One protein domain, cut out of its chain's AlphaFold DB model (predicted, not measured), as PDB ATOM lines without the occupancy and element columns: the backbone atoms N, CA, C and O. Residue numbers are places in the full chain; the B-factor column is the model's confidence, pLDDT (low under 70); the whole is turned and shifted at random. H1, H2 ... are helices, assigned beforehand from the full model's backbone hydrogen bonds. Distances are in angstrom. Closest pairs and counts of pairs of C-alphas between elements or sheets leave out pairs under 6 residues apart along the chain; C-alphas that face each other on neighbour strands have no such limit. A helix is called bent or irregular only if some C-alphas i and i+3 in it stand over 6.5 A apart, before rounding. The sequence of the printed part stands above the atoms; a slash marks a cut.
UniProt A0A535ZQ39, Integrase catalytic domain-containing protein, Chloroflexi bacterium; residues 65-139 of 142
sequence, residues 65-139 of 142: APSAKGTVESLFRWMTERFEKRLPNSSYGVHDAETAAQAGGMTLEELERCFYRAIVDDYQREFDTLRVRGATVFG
ATOM      1  N   ALA A  65     151.211 278.031 158.169       64.81
ATOM      2  CA  ALA A  65     152.411 278.799 158.511       64.81
ATOM      3  C   ALA A  65     152.077 280.260 158.901       64.81
ATOM      4  O   ALA A  65     152.308 281.170 158.101       64.81
ATOM      5  N   PRO A  66     151.532 280.519 160.113       61.28
ATOM      6  CA  PRO A  66     151.203 281.873 160.580       61.28
ATOM      7  C   PRO A  66     152.424 282.799 160.607       61.28
ATOM      8  O   PRO A  66     152.354 283.955 160.198       61.28
ATOM      9  N   SER A  67     153.587 282.254 160.980       63.62
ATOM     10  CA  SER A  67     154.854 282.989 161.065       63.62
ATOM     11  C   SER A  67     155.289 283.628 159.742       63.62
ATOM     12  O   SER A  67     155.974 284.649 159.757       63.62
ATOM     13  N   ALA A  68     154.841 283.098 158.598       63.06
ATOM     14  CA  ALA A  68     155.143 283.657 157.281       63.06
ATOM     15  C   ALA A  68     154.484 285.031 157.036       63.06
ATOM     16  O   ALA A  68     154.828 285.719 156.078       63.06
ATOM     17  N   LYS A  69     153.547 285.453 157.897       68.56
ATOM     18  CA  LYS A  69     152.849 286.745 157.820       68.56
ATOM     19  C   LYS A  69     153.213 287.709 158.952       68.56
ATOM     20  O   LYS A  69     152.541 288.728 159.106       68.56
ATOM     21  N   GLY A  70     154.284 287.450 159.704       75.31
ATOM     22  CA  GLY A  70     154.633 288.232 160.899       75.31
ATOM     23  C   GLY A  70     154.735 289.750 160.675       75.31
ATOM     24  O   GLY A  70     154.357 290.527 161.551       75.31
ATOM     25  N   THR A  71     155.168 290.205 159.492       78.31
ATOM     26  CA  THR A  71     155.185 291.640 159.142       78.31
ATOM     27  C   THR A  71     153.779 292.228 159.019       78.31
ATOM     28  O   THR A  71     153.525 293.329 159.501       78.31
ATOM     29  N   VAL A  72     152.854 291.490 158.406       80.12
ATOM     30  CA  VAL A  72     151.459 291.914 158.228       80.12
ATOM     31  C   VAL A  72     150.732 291.914 159.574       80.12
ATOM     32  O   VAL A  72     150.050 292.878 159.904       80.12
ATOM     33  N   GLU A  73     150.932 290.876 160.387       82.75
ATOM     34  CA  GLU A  73     150.372 290.798 161.741       82.75
ATOM     35  C   GLU A  73     150.916 291.904 162.653       82.75
ATOM     36  O   GLU A  73     150.167 292.495 163.427       82.75
ATOM     37  N   SER A  74     152.201 292.247 162.521       84.19
ATOM     38  CA  SER A  74     152.796 293.359 163.267       84.19
ATOM     39  C   SER A  74     152.182 294.704 162.887       84.19
ATOM     40  O   SER A  74     151.937 295.510 163.780       84.19
ATOM     41  N   LEU A  75     151.877 294.927 161.603       85.81
ATOM     42  CA  LEU A  75     151.145 296.116 161.165       85.81
ATOM     43  C   LEU A  75     149.724 296.139 161.744       85.81
ATOM     44  O   LEU A  75     149.322 297.161 162.288       85.81
ATOM     45  N   PHE A  76     148.978 295.030 161.677       86.06
ATOM     46  CA  PHE A  76     147.629 294.953 162.257       86.06
ATOM     47  C   PHE A  76     147.628 295.250 163.752       86.06
ATOM     48  O   PHE A  76     146.861 296.091 164.214       86.06
ATOM     49  N   ARG A  77     148.547 294.630 164.493       87.00
ATOM     50  CA  ARG A  77     148.726 294.906 165.916       87.00
ATOM     51  C   ARG A  77     149.063 296.373 166.167       87.00
ATOM     52  O   ARG A  77     148.461 296.984 167.040       87.00
ATOM     53  N   TRP A  78     149.983 296.954 165.396       89.31
ATOM     54  CA  TRP A  78     150.331 298.369 165.530       89.31
ATOM     55  C   TRP A  78     149.126 299.280 165.262       89.31
ATOM     56  O   TRP A  78     148.919 300.249 165.994       89.31
ATOM     57  N   MET A  79     148.287 298.956 164.273       87.31
ATOM     58  CA  MET A  79     147.069 299.720 163.994       87.31
ATOM     59  C   MET A  79     146.119 299.714 165.199       87.31
ATOM     60  O   MET A  79     145.755 300.782 165.690       87.31
ATOM     61  N   THR A  80     145.799 298.542 165.742       84.56
ATOM     62  CA  THR A  80     144.873 298.429 166.879       84.56
ATOM     63  C   THR A  80     145.460 298.994 168.177       84.56
ATOM     64  O   THR A  80     144.783 299.671 168.949       84.56
ATOM     65  N   GLU A  81     146.742 298.751 168.449       85.00
ATOM     66  CA  GLU A  81     147.351 299.145 169.721       85.00
ATOM     67  C   GLU A  81     147.807 300.600 169.756       85.00
ATOM     68  O   GLU A  81     147.880 301.170 170.848       85.00
ATOM     69  N   ARG A  82     148.144 301.193 168.606       83.12
ATOM     70  CA  ARG A  82     148.721 302.540 168.536       83.12
ATOM     71  C   ARG A  82     147.885 303.505 167.718       83.12
ATOM     72  O   ARG A  82     147.685 304.619 168.186       83.12
ATOM     73  N   PHE A  83     147.455 303.154 166.508       87.00
ATOM     74  CA  PHE A  83     146.712 304.099 165.665       87.00
ATOM     75  C   PHE A  83     145.322 304.390 166.237       87.00
ATOM     76  O   PHE A  83     145.026 305.544 166.532       87.00
ATOM     77  N   GLU A  84     144.517 303.355 166.483       84.38
ATOM     78  CA  GLU A  84     143.144 303.516 166.983       84.38
ATOM     79  C   GLU A  84     143.106 304.273 168.320       84.38
ATOM     80  O   GLU A  84     142.265 305.146 168.504       84.38
ATOM     81  N   LYS A  85     144.084 304.029 169.207       79.62
ATOM     82  CA  LYS A  85     144.257 304.723 170.507       79.62
ATOM     83  C   LYS A  85     144.619 306.191 170.434       79.62
ATOM     84  O   LYS A  85     144.526 306.881 171.445       79.62
ATOM     85  N   ARG A  86     145.052 306.664 169.272       77.56
ATOM     86  CA  ARG A  86     145.407 308.064 169.039       77.56
ATOM     87  C   ARG A  86     144.351 308.795 168.218       77.56
ATOM     88  O   ARG A  86     144.503 309.996 168.002       77.56
ATOM     89  N   LEU A  87     143.300 308.103 167.768       82.19
ATOM     90  CA  LEU A  87     142.198 308.757 167.079       82.19
ATOM     91  C   LEU A  87     141.407 309.625 168.066       82.19
ATOM     92  O   LEU A  87     141.061 309.163 169.156       82.19
ATOM     93  N   PRO A  88     141.106 310.880 167.702       69.31
ATOM     94  CA  PRO A  88     140.232 311.712 168.510       69.31
ATOM     95  C   PRO A  88     138.840 311.068 168.573       69.31
ATOM     96  O   PRO A  88     138.374 310.474 167.602       69.31
ATOM     97  N   ASN A  89     138.183 311.187 169.727       65.25
ATOM     98  CA  ASN A  89     136.821 310.694 169.969       65.25
ATOM     99  C   ASN A  89     136.650 309.167 169.865       65.25
ATOM    100  O   ASN A  89     135.547 308.667 169.655       65.25
ATOM    101  N   SER A  90     137.725 308.401 170.070       63.38
ATOM    102  CA  SER A  90     137.651 306.949 170.235       63.38
ATOM    103  C   SER A  90     136.778 306.581 171.447       63.38
ATOM    104  O   SER A  90     137.167 306.798 172.600       63.38
ATOM    105  N   SER A  91     135.597 306.011 171.205       59.62
ATOM    106  CA  SER A  91     134.663 305.589 172.250       59.62
ATOM    107  C   SER A  91     135.078 304.234 172.834       59.62
ATOM    108  O   SER A  91     134.562 303.181 172.456       59.62
ATOM    109  N   TYR A  92     136.043 304.232 173.752       57.94
ATOM    110  CA  TYR A  92     136.437 303.011 174.455       57.94
ATOM    111  C   TYR A  92     135.334 302.556 175.413       57.94
ATOM    112  O   TYR A  92     135.152 303.135 176.477       57.94
ATOM    113  N   GLY A  93     134.602 301.503 175.039       54.41
ATOM    114  CA  GLY A  93     133.641 300.841 175.931       54.41
ATOM    115  C   GLY A  93     132.306 301.565 176.123       54.41
ATOM    116  O   GLY A  93     131.531 301.172 176.990       54.41
ATOM    117  N   VAL A  94     132.002 302.587 175.318       54.28
ATOM    118  CA  VAL A  94     130.663 303.193 175.288       54.28
ATOM    119  C   VAL A  94     129.808 302.374 174.322       54.28
ATOM    120  O   VAL A  94     129.991 302.436 173.112       54.28
ATOM    121  N   HIS A  95     128.885 301.575 174.861       56.28
ATOM    122  CA  HIS A  95     127.936 300.771 174.073       56.28
ATOM    123  C   HIS A  95     126.844 301.603 173.379       56.28
ATOM    124  O   HIS A  95     125.978 301.043 172.709       56.28
ATOM    125  N   ASP A  96     126.889 302.924 173.525       64.88
ATOM    126  CA  ASP A  96     125.977 303.861 172.890       64.88
ATOM    127  C   ASP A  96     126.672 304.576 171.723       64.88
ATOM    128  O   ASP A  96     127.333 305.609 171.875       64.88
ATOM    129  N   ALA A  97     126.533 303.975 170.542       63.69
ATOM    130  CA  ALA A  97     127.066 304.498 169.292       63.69
ATOM    131  C   ALA A  97     126.435 305.846 168.894       63.69
ATOM    132  O   ALA A  97     127.065 306.618 168.172       63.69
ATOM    133  N   GLU A  98     125.218 306.140 169.358       64.69
ATOM    134  CA  GLU A  98     124.486 307.354 168.999       64.69
ATOM    135  C   GLU A  98     125.035 308.558 169.769       64.69
ATOM    136  O   GLU A  98     125.385 309.575 169.164       64.69
ATOM    137  N   THR A  99     125.252 308.404 171.077       63.09
ATOM    138  CA  THR A  99     125.911 309.428 171.902       63.09
ATOM    139  C   THR A  99     127.359 309.673 171.455       63.09
ATOM    140  O   THR A  99     127.801 310.821 171.392       63.09
ATOM    141  N   ALA A 100     128.099 308.623 171.076       63.38
ATOM    142  CA  ALA A 100     129.461 308.760 170.553       63.38
ATOM    143  C   ALA A 100     129.509 309.511 169.208       63.38
ATOM    144  O   ALA A 100     130.375 310.362 169.006       63.38
ATOM    145  N   ALA A 101     128.555 309.247 168.310       65.19
ATOM    146  CA  ALA A 101     128.447 309.959 167.039       65.19
ATOM    147  C   ALA A 101     128.096 311.448 167.232       65.19
ATOM    148  O   ALA A 101     128.630 312.300 166.519       65.19
ATOM    149  N   GLN A 102     127.245 311.774 168.212       64.88
ATOM    150  CA  GLN A 102     126.853 313.152 168.539       64.88
ATOM    151  C   GLN A 102     127.956 313.950 169.261       64.88
ATOM    152  O   GLN A 102     128.024 315.168 169.103       64.88
ATOM    153  N   ALA A 103     128.837 313.288 170.019       62.38
ATOM    154  CA  ALA A 103     129.914 313.927 170.786       62.38
ATOM    155  C   ALA A 103     131.103 314.420 169.934       62.38
ATOM    156  O   ALA A 103     131.945 315.169 170.429       62.38
ATOM    157  N   GLY A 104     131.176 314.026 168.662       62.78
ATOM    158  CA  GLY A 104     132.231 314.450 167.745       62.78
ATOM    159  C   GLY A 104     132.634 313.331 166.798       62.78
ATOM    160  O   GLY A 104     133.687 312.719 166.957       62.78
ATOM    161  N   GLY A 105     131.801 313.054 165.798       71.31
ATOM    162  CA  GLY A 105     132.190 312.185 164.692       71.31
ATOM    163  C   GLY A 105     133.356 312.773 163.891       71.31
ATOM    164  O   GLY A 105     133.480 313.987 163.739       71.31
ATOM    165  N   MET A 106     134.206 311.896 163.372       80.62
ATOM    166  CA  MET A 106     135.246 312.225 162.402       80.62
ATOM    167  C   MET A 106     134.721 311.925 160.994       80.62
ATOM    168  O   MET A 106     134.101 310.883 160.769       80.62
ATOM    169  N   THR A 107     134.972 312.817 160.038       86.50
ATOM    170  CA  THR A 107     134.684 312.559 158.618       86.50
ATOM    171  C   THR A 107     135.618 311.488 158.054       86.50
ATOM    172  O   THR A 107     136.717 311.257 158.566       86.50
ATOM    173  N   LEU A 108     135.222 310.834 156.959       86.50
ATOM    174  CA  LEU A 108     136.098 309.863 156.304       86.50
ATOM    175  C   LEU A 108     137.404 310.521 155.834       86.50
ATOM    176  O   LEU A 108     138.463 309.921 155.994       86.50
ATOM    177  N   GLU A 109     137.358 311.757 155.322       89.00
ATOM    178  CA  GLU A 109     138.567 312.462 154.885       89.00
ATOM    179  C   GLU A 109     139.529 312.761 156.044       89.00
ATOM    180  O   GLU A 109     140.750 312.693 155.886       89.00
ATOM    181  N   GLU A 110     139.003 313.090 157.224       88.25
ATOM    182  CA  GLU A 110     139.818 313.282 158.425       88.25
ATOM    183  C   GLU A 110     140.446 311.970 158.894       88.25
ATOM    184  O   GLU A 110     141.639 311.951 159.209       88.25
ATOM    185  N   LEU A 111     139.689 310.868 158.862       89.56
ATOM    186  CA  LEU A 111     140.206 309.542 159.197       89.56
ATOM    187  C   LEU A 111     141.313 309.120 158.234       89.56
ATOM    188  O   LEU A 111     142.367 308.660 158.673       89.56
ATOM    189  N   GLU A 112     141.106 309.313 156.932       90.81
ATOM    190  CA  GLU A 112     142.116 309.042 155.912       90.81
ATOM    191  C   GLU A 112     143.377 309.878 156.152       90.81
ATOM    192  O   GLU A 112     144.485 309.339 156.131       90.81
ATOM    193  N   ARG A 113     143.233 311.174 156.455       91.31
ATOM    194  CA  ARG A 113     144.372 312.048 156.770       91.31
ATOM    195  C   ARG A 113     145.145 311.555 157.991       91.31
ATOM    196  O   ARG A 113     146.373 311.466 157.932       91.31
ATOM    197  N   CYS A 114     144.445 311.217 159.074       91.06
ATOM    198  CA  CYS A 114     145.051 310.641 160.272       91.06
ATOM    199  C   CYS A 114     145.778 309.332 159.951       91.06
ATOM    200  O   CYS A 114     146.907 309.132 160.396       91.06
ATOM    201  N   PHE A 115     145.166 308.464 159.146       91.56
ATOM    202  CA  PHE A 115     145.739 307.175 158.782       91.56
ATOM    203  C   PHE A 115     147.008 307.320 157.937       91.56
ATOM    204  O   PHE A 115     148.020 306.684 158.228       91.56
ATOM    205  N   TYR A 116     147.000 308.194 156.927       92.62
ATOM    206  CA  TYR A 116     148.174 308.422 156.088       92.62
ATOM    207  C   TYR A 116     149.355 308.988 156.880       92.62
ATOM    208  O   TYR A 116     150.468 308.483 156.734       92.62
ATOM    209  N   ARG A 117     149.117 309.960 157.770       92.62
ATOM    210  CA  ARG A 117     150.159 310.474 158.675       92.62
ATOM    211  C   ARG A 117     150.697 309.379 159.586       92.62
ATOM    212  O   ARG A 117     151.899 309.164 159.635       92.62
ATOM    213  N   ALA A 118     149.816 308.613 160.226       92.12
ATOM    214  CA  ALA A 118     150.220 307.531 161.119       92.12
ATOM    215  C   ALA A 118     151.092 306.479 160.402       92.12
ATOM    216  O   ALA A 118     152.085 306.005 160.949       92.12
ATOM    217  N   ILE A 119     150.773 306.125 159.156       91.31
ATOM    218  CA  ILE A 119     151.583 305.173 158.388       91.31
ATOM    219  C   ILE A 119     152.943 305.767 157.991       91.31
ATOM    220  O   ILE A 119     153.963 305.092 158.139       91.31
ATOM    221  N   VAL A 120     152.960 306.989 157.458       92.75
ATOM    222  CA  VAL A 120     154.157 307.602 156.857       92.75
ATOM    223  C   VAL A 120     155.105 308.164 157.915       92.75
ATOM    224  O   VAL A 120     156.305 307.894 157.873       92.75
ATOM    225  N   ASP A 121     154.566 308.908 158.876       92.75
ATOM    226  CA  ASP A 121     155.346 309.673 159.847       92.75
ATOM    227  C   ASP A 121     155.648 308.881 161.123       92.75
ATOM    228  O   ASP A 121     156.690 309.104 161.735       92.75
ATOM    229  N   ASP A 122     154.818 307.893 161.478       90.94
ATOM    230  CA  ASP A 122     155.062 307.069 162.667       90.94
ATOM    231  C   ASP A 122     155.550 305.662 162.306       90.94
ATOM    232  O   ASP A 122     156.696 305.299 162.585       90.94
ATOM    233  N   TYR A 123     154.687 304.845 161.687       89.69
ATOM    234  CA  TYR A 123     154.943 303.411 161.517       89.69
ATOM    235  C   TYR A 123     156.200 303.145 160.687       89.69
ATOM    236  O   TYR A 123     157.056 302.358 161.088       89.69
ATOM    237  N   GLN A 124     156.337 303.811 159.537       88.12
ATOM    238  CA  GLN A 124     157.502 303.629 158.670       88.12
ATOM    239  C   GLN A 124     158.794 304.109 159.337       88.12
ATOM    240  O   GLN A 124     159.821 303.452 159.201       88.12
ATOM    241  N   ARG A 125     158.751 305.193 160.118       88.31
ATOM    242  CA  ARG A 125     159.927 305.719 160.831       88.31
ATOM    243  C   ARG A 125     160.369 304.791 161.962       88.31
ATOM    244  O   ARG A 125     161.566 304.533 162.127       88.31
ATOM    245  N   GLU A 126     159.413 304.234 162.703       84.62
ATOM    246  CA  GLU A 126     159.662 303.207 163.719       84.62
ATOM    247  C   GLU A 126     160.244 301.938 163.072       84.62
ATOM    248  O   GLU A 126     161.265 301.415 163.527       84.62
ATOM    249  N   PHE A 127     159.665 301.489 161.956       78.62
ATOM    250  CA  PHE A 127     160.125 300.309 161.224       78.62
ATOM    251  C   PHE A 127     161.526 300.485 160.623       78.62
ATOM    252  O   PHE A 127     162.364 299.589 160.746       78.62
ATOM    253  N   ASP A 128     161.819 301.640 160.029       76.75
ATOM    254  CA  ASP A 128     163.147 301.970 159.507       76.75
ATOM    255  C   ASP A 128     164.191 301.962 160.627       76.75
ATOM    256  O   ASP A 128     165.264 301.373 160.480       76.75
ATOM    257  N   THR A 129     163.856 302.525 161.791       73.25
ATOM    258  CA  THR A 129     164.732 302.503 162.971       73.25
ATOM    259  C   THR A 129     165.021 301.072 163.432       73.25
ATOM    260  O   THR A 129     166.166 300.734 163.746       73.25
ATOM    261  N   LEU A 130     164.007 300.201 163.445       70.19
ATOM    262  CA  LEU A 130     164.168 298.784 163.790       70.19
ATOM    263  C   LEU A 130     165.039 298.036 162.769       70.19
ATOM    264  O   LEU A 130     165.888 297.237 163.167       70.19
ATOM    265  N   ARG A 131     164.889 298.321 161.468       64.06
ATOM    266  CA  ARG A 131     165.740 297.746 160.412       64.06
ATOM    267  C   ARG A 131     167.194 298.172 160.546       64.06
ATOM    268  O   ARG A 131     168.073 297.322 160.427       64.06
ATOM    269  N   VAL A 132     167.448 299.454 160.815       60.53
ATOM    270  CA  VAL A 132     168.809 299.966 161.043       60.53
ATOM    271  C   VAL A 132     169.451 299.235 162.220       60.53
ATOM    272  O   VAL A 132     170.564 298.738 162.094       60.53
ATOM    273  N   ARG A 133     168.727 299.067 163.333       55.81
ATOM    274  CA  ARG A 133     169.226 298.337 164.511       55.81
ATOM    275  C   ARG A 133     169.494 296.857 164.226       55.81
ATOM    276  O   ARG A 133     170.512 296.339 164.670       55.81
ATOM    277  N   GLY A 134     168.620 296.187 163.473       49.31
ATOM    278  CA  GLY A 134     168.813 294.788 163.073       49.31
ATOM    279  C   GLY A 134     169.997 294.586 162.120       49.31
ATOM    280  O   GLY A 134     170.718 293.599 162.245       49.31
ATOM    281  N   ALA A 135     170.247 295.536 161.214       46.78
ATOM    282  CA  ALA A 135     171.390 295.498 160.303       46.78
ATOM    283  C   ALA A 135     172.733 295.675 161.034       46.78
ATOM    284  O   ALA A 135     173.715 295.038 160.663       46.78
ATOM    285  N   THR A 136     172.774 296.468 162.111       40.69
ATOM    286  CA  THR A 136     173.985 296.647 162.931       40.69
ATOM    287  C   THR A 136     174.385 295.375 163.689       40.69
ATOM    288  O   THR A 136     175.565 295.168 163.951       40.69
ATOM    289  N   VAL A 137     173.434 294.490 164.011       40.22
ATOM    290  CA  VAL A 137     173.709 293.225 164.726       40.22
ATOM    291  C   VAL A 137     174.224 292.122 163.785       40.22
ATOM    292  O   VAL A 137     174.931 291.223 164.227       40.22
ATOM    293  N   PHE A 138     173.948 292.218 162.480       32.34
ATOM    294  CA  PHE A 138     174.420 291.280 161.449       32.34
ATOM    295  C   PHE A 138     175.540 291.863 160.572       32.34
ATOM    296  O   PHE A 138     175.656 291.533 159.389       32.34
ATOM    297  N   GLY A 139     176.380 292.728 161.146       30.84
ATOM    298  CA  GLY A 139     177.607 293.183 160.502       30.84
ATOM    299  C   GLY A 139     178.560 292.011 160.269       30.84
ATOM    300  O   GLY A 139     179.344 291.663 161.146       30.84
TER     301      GLY A 139
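What this domain is: This is residues 65 to 139 of the 142 residues of the protein "Integrase catalytic domain-containing protein" of Chloroflexi bacterium (UniProt A0A535ZQ39). One long helix, H3, bent but running nearly straight, makes most of the length; H1 slants off its first arm, H3a, coming close near Phe 83, and short H2 sits beyond the start of H3a. The 75 printed residues hold three named helices, H1, H2, H3, and no named strand: all helix. The whole is only just loose, close to extended, radius of gyration of the C-alphas 16.5 A, spanning 55 by 28 by 16 A.

How they stand to each other: H3, residues 108 to 137, was assigned as one helix by its hydrogen bonds but is bent: C-alphas 121 and 124 are 6.5 A apart. Its arms H3a, residues 108 to 121, and H3b, residues 124 to 137, stand at a shallow tilt of 20 degrees. H1, residues 66 to 86, is irregular, C-alphas 68 and 71 being 8.2 A apart, with a kink of 47 degrees near residue 73. H1 and H3a are close but not clearly touching, closest C-alphas Phe 83 and Ala 118 at 6.7 A, opposite ways at a steep tilt of 61 degrees. H2, residues 97 to 102, is apart from H1, H3a and H3b. Every O i to N i+4 pair is within hydrogen-bond range in H2 and H3a, 11 of 17 in H1, 9 of 10 in H3b.

Where its parts are: H3a, 19.6 A long, begins at C-alpha 108 (136.098, 309.863, 156.304); H3b, 20.2 A, ends at C-alpha 137 (173.709, 293.225, 164.726). H1 measures 28.1 A, H2 8.7 A.

The domain as a whole: The printed part has no cut and no long link. Residues 65 to 74, 93 to 98 and 128 to 139 stand free. In this model pLDDT is under 70 at residues 65 to 69, 88 to 104 and 131 to 139.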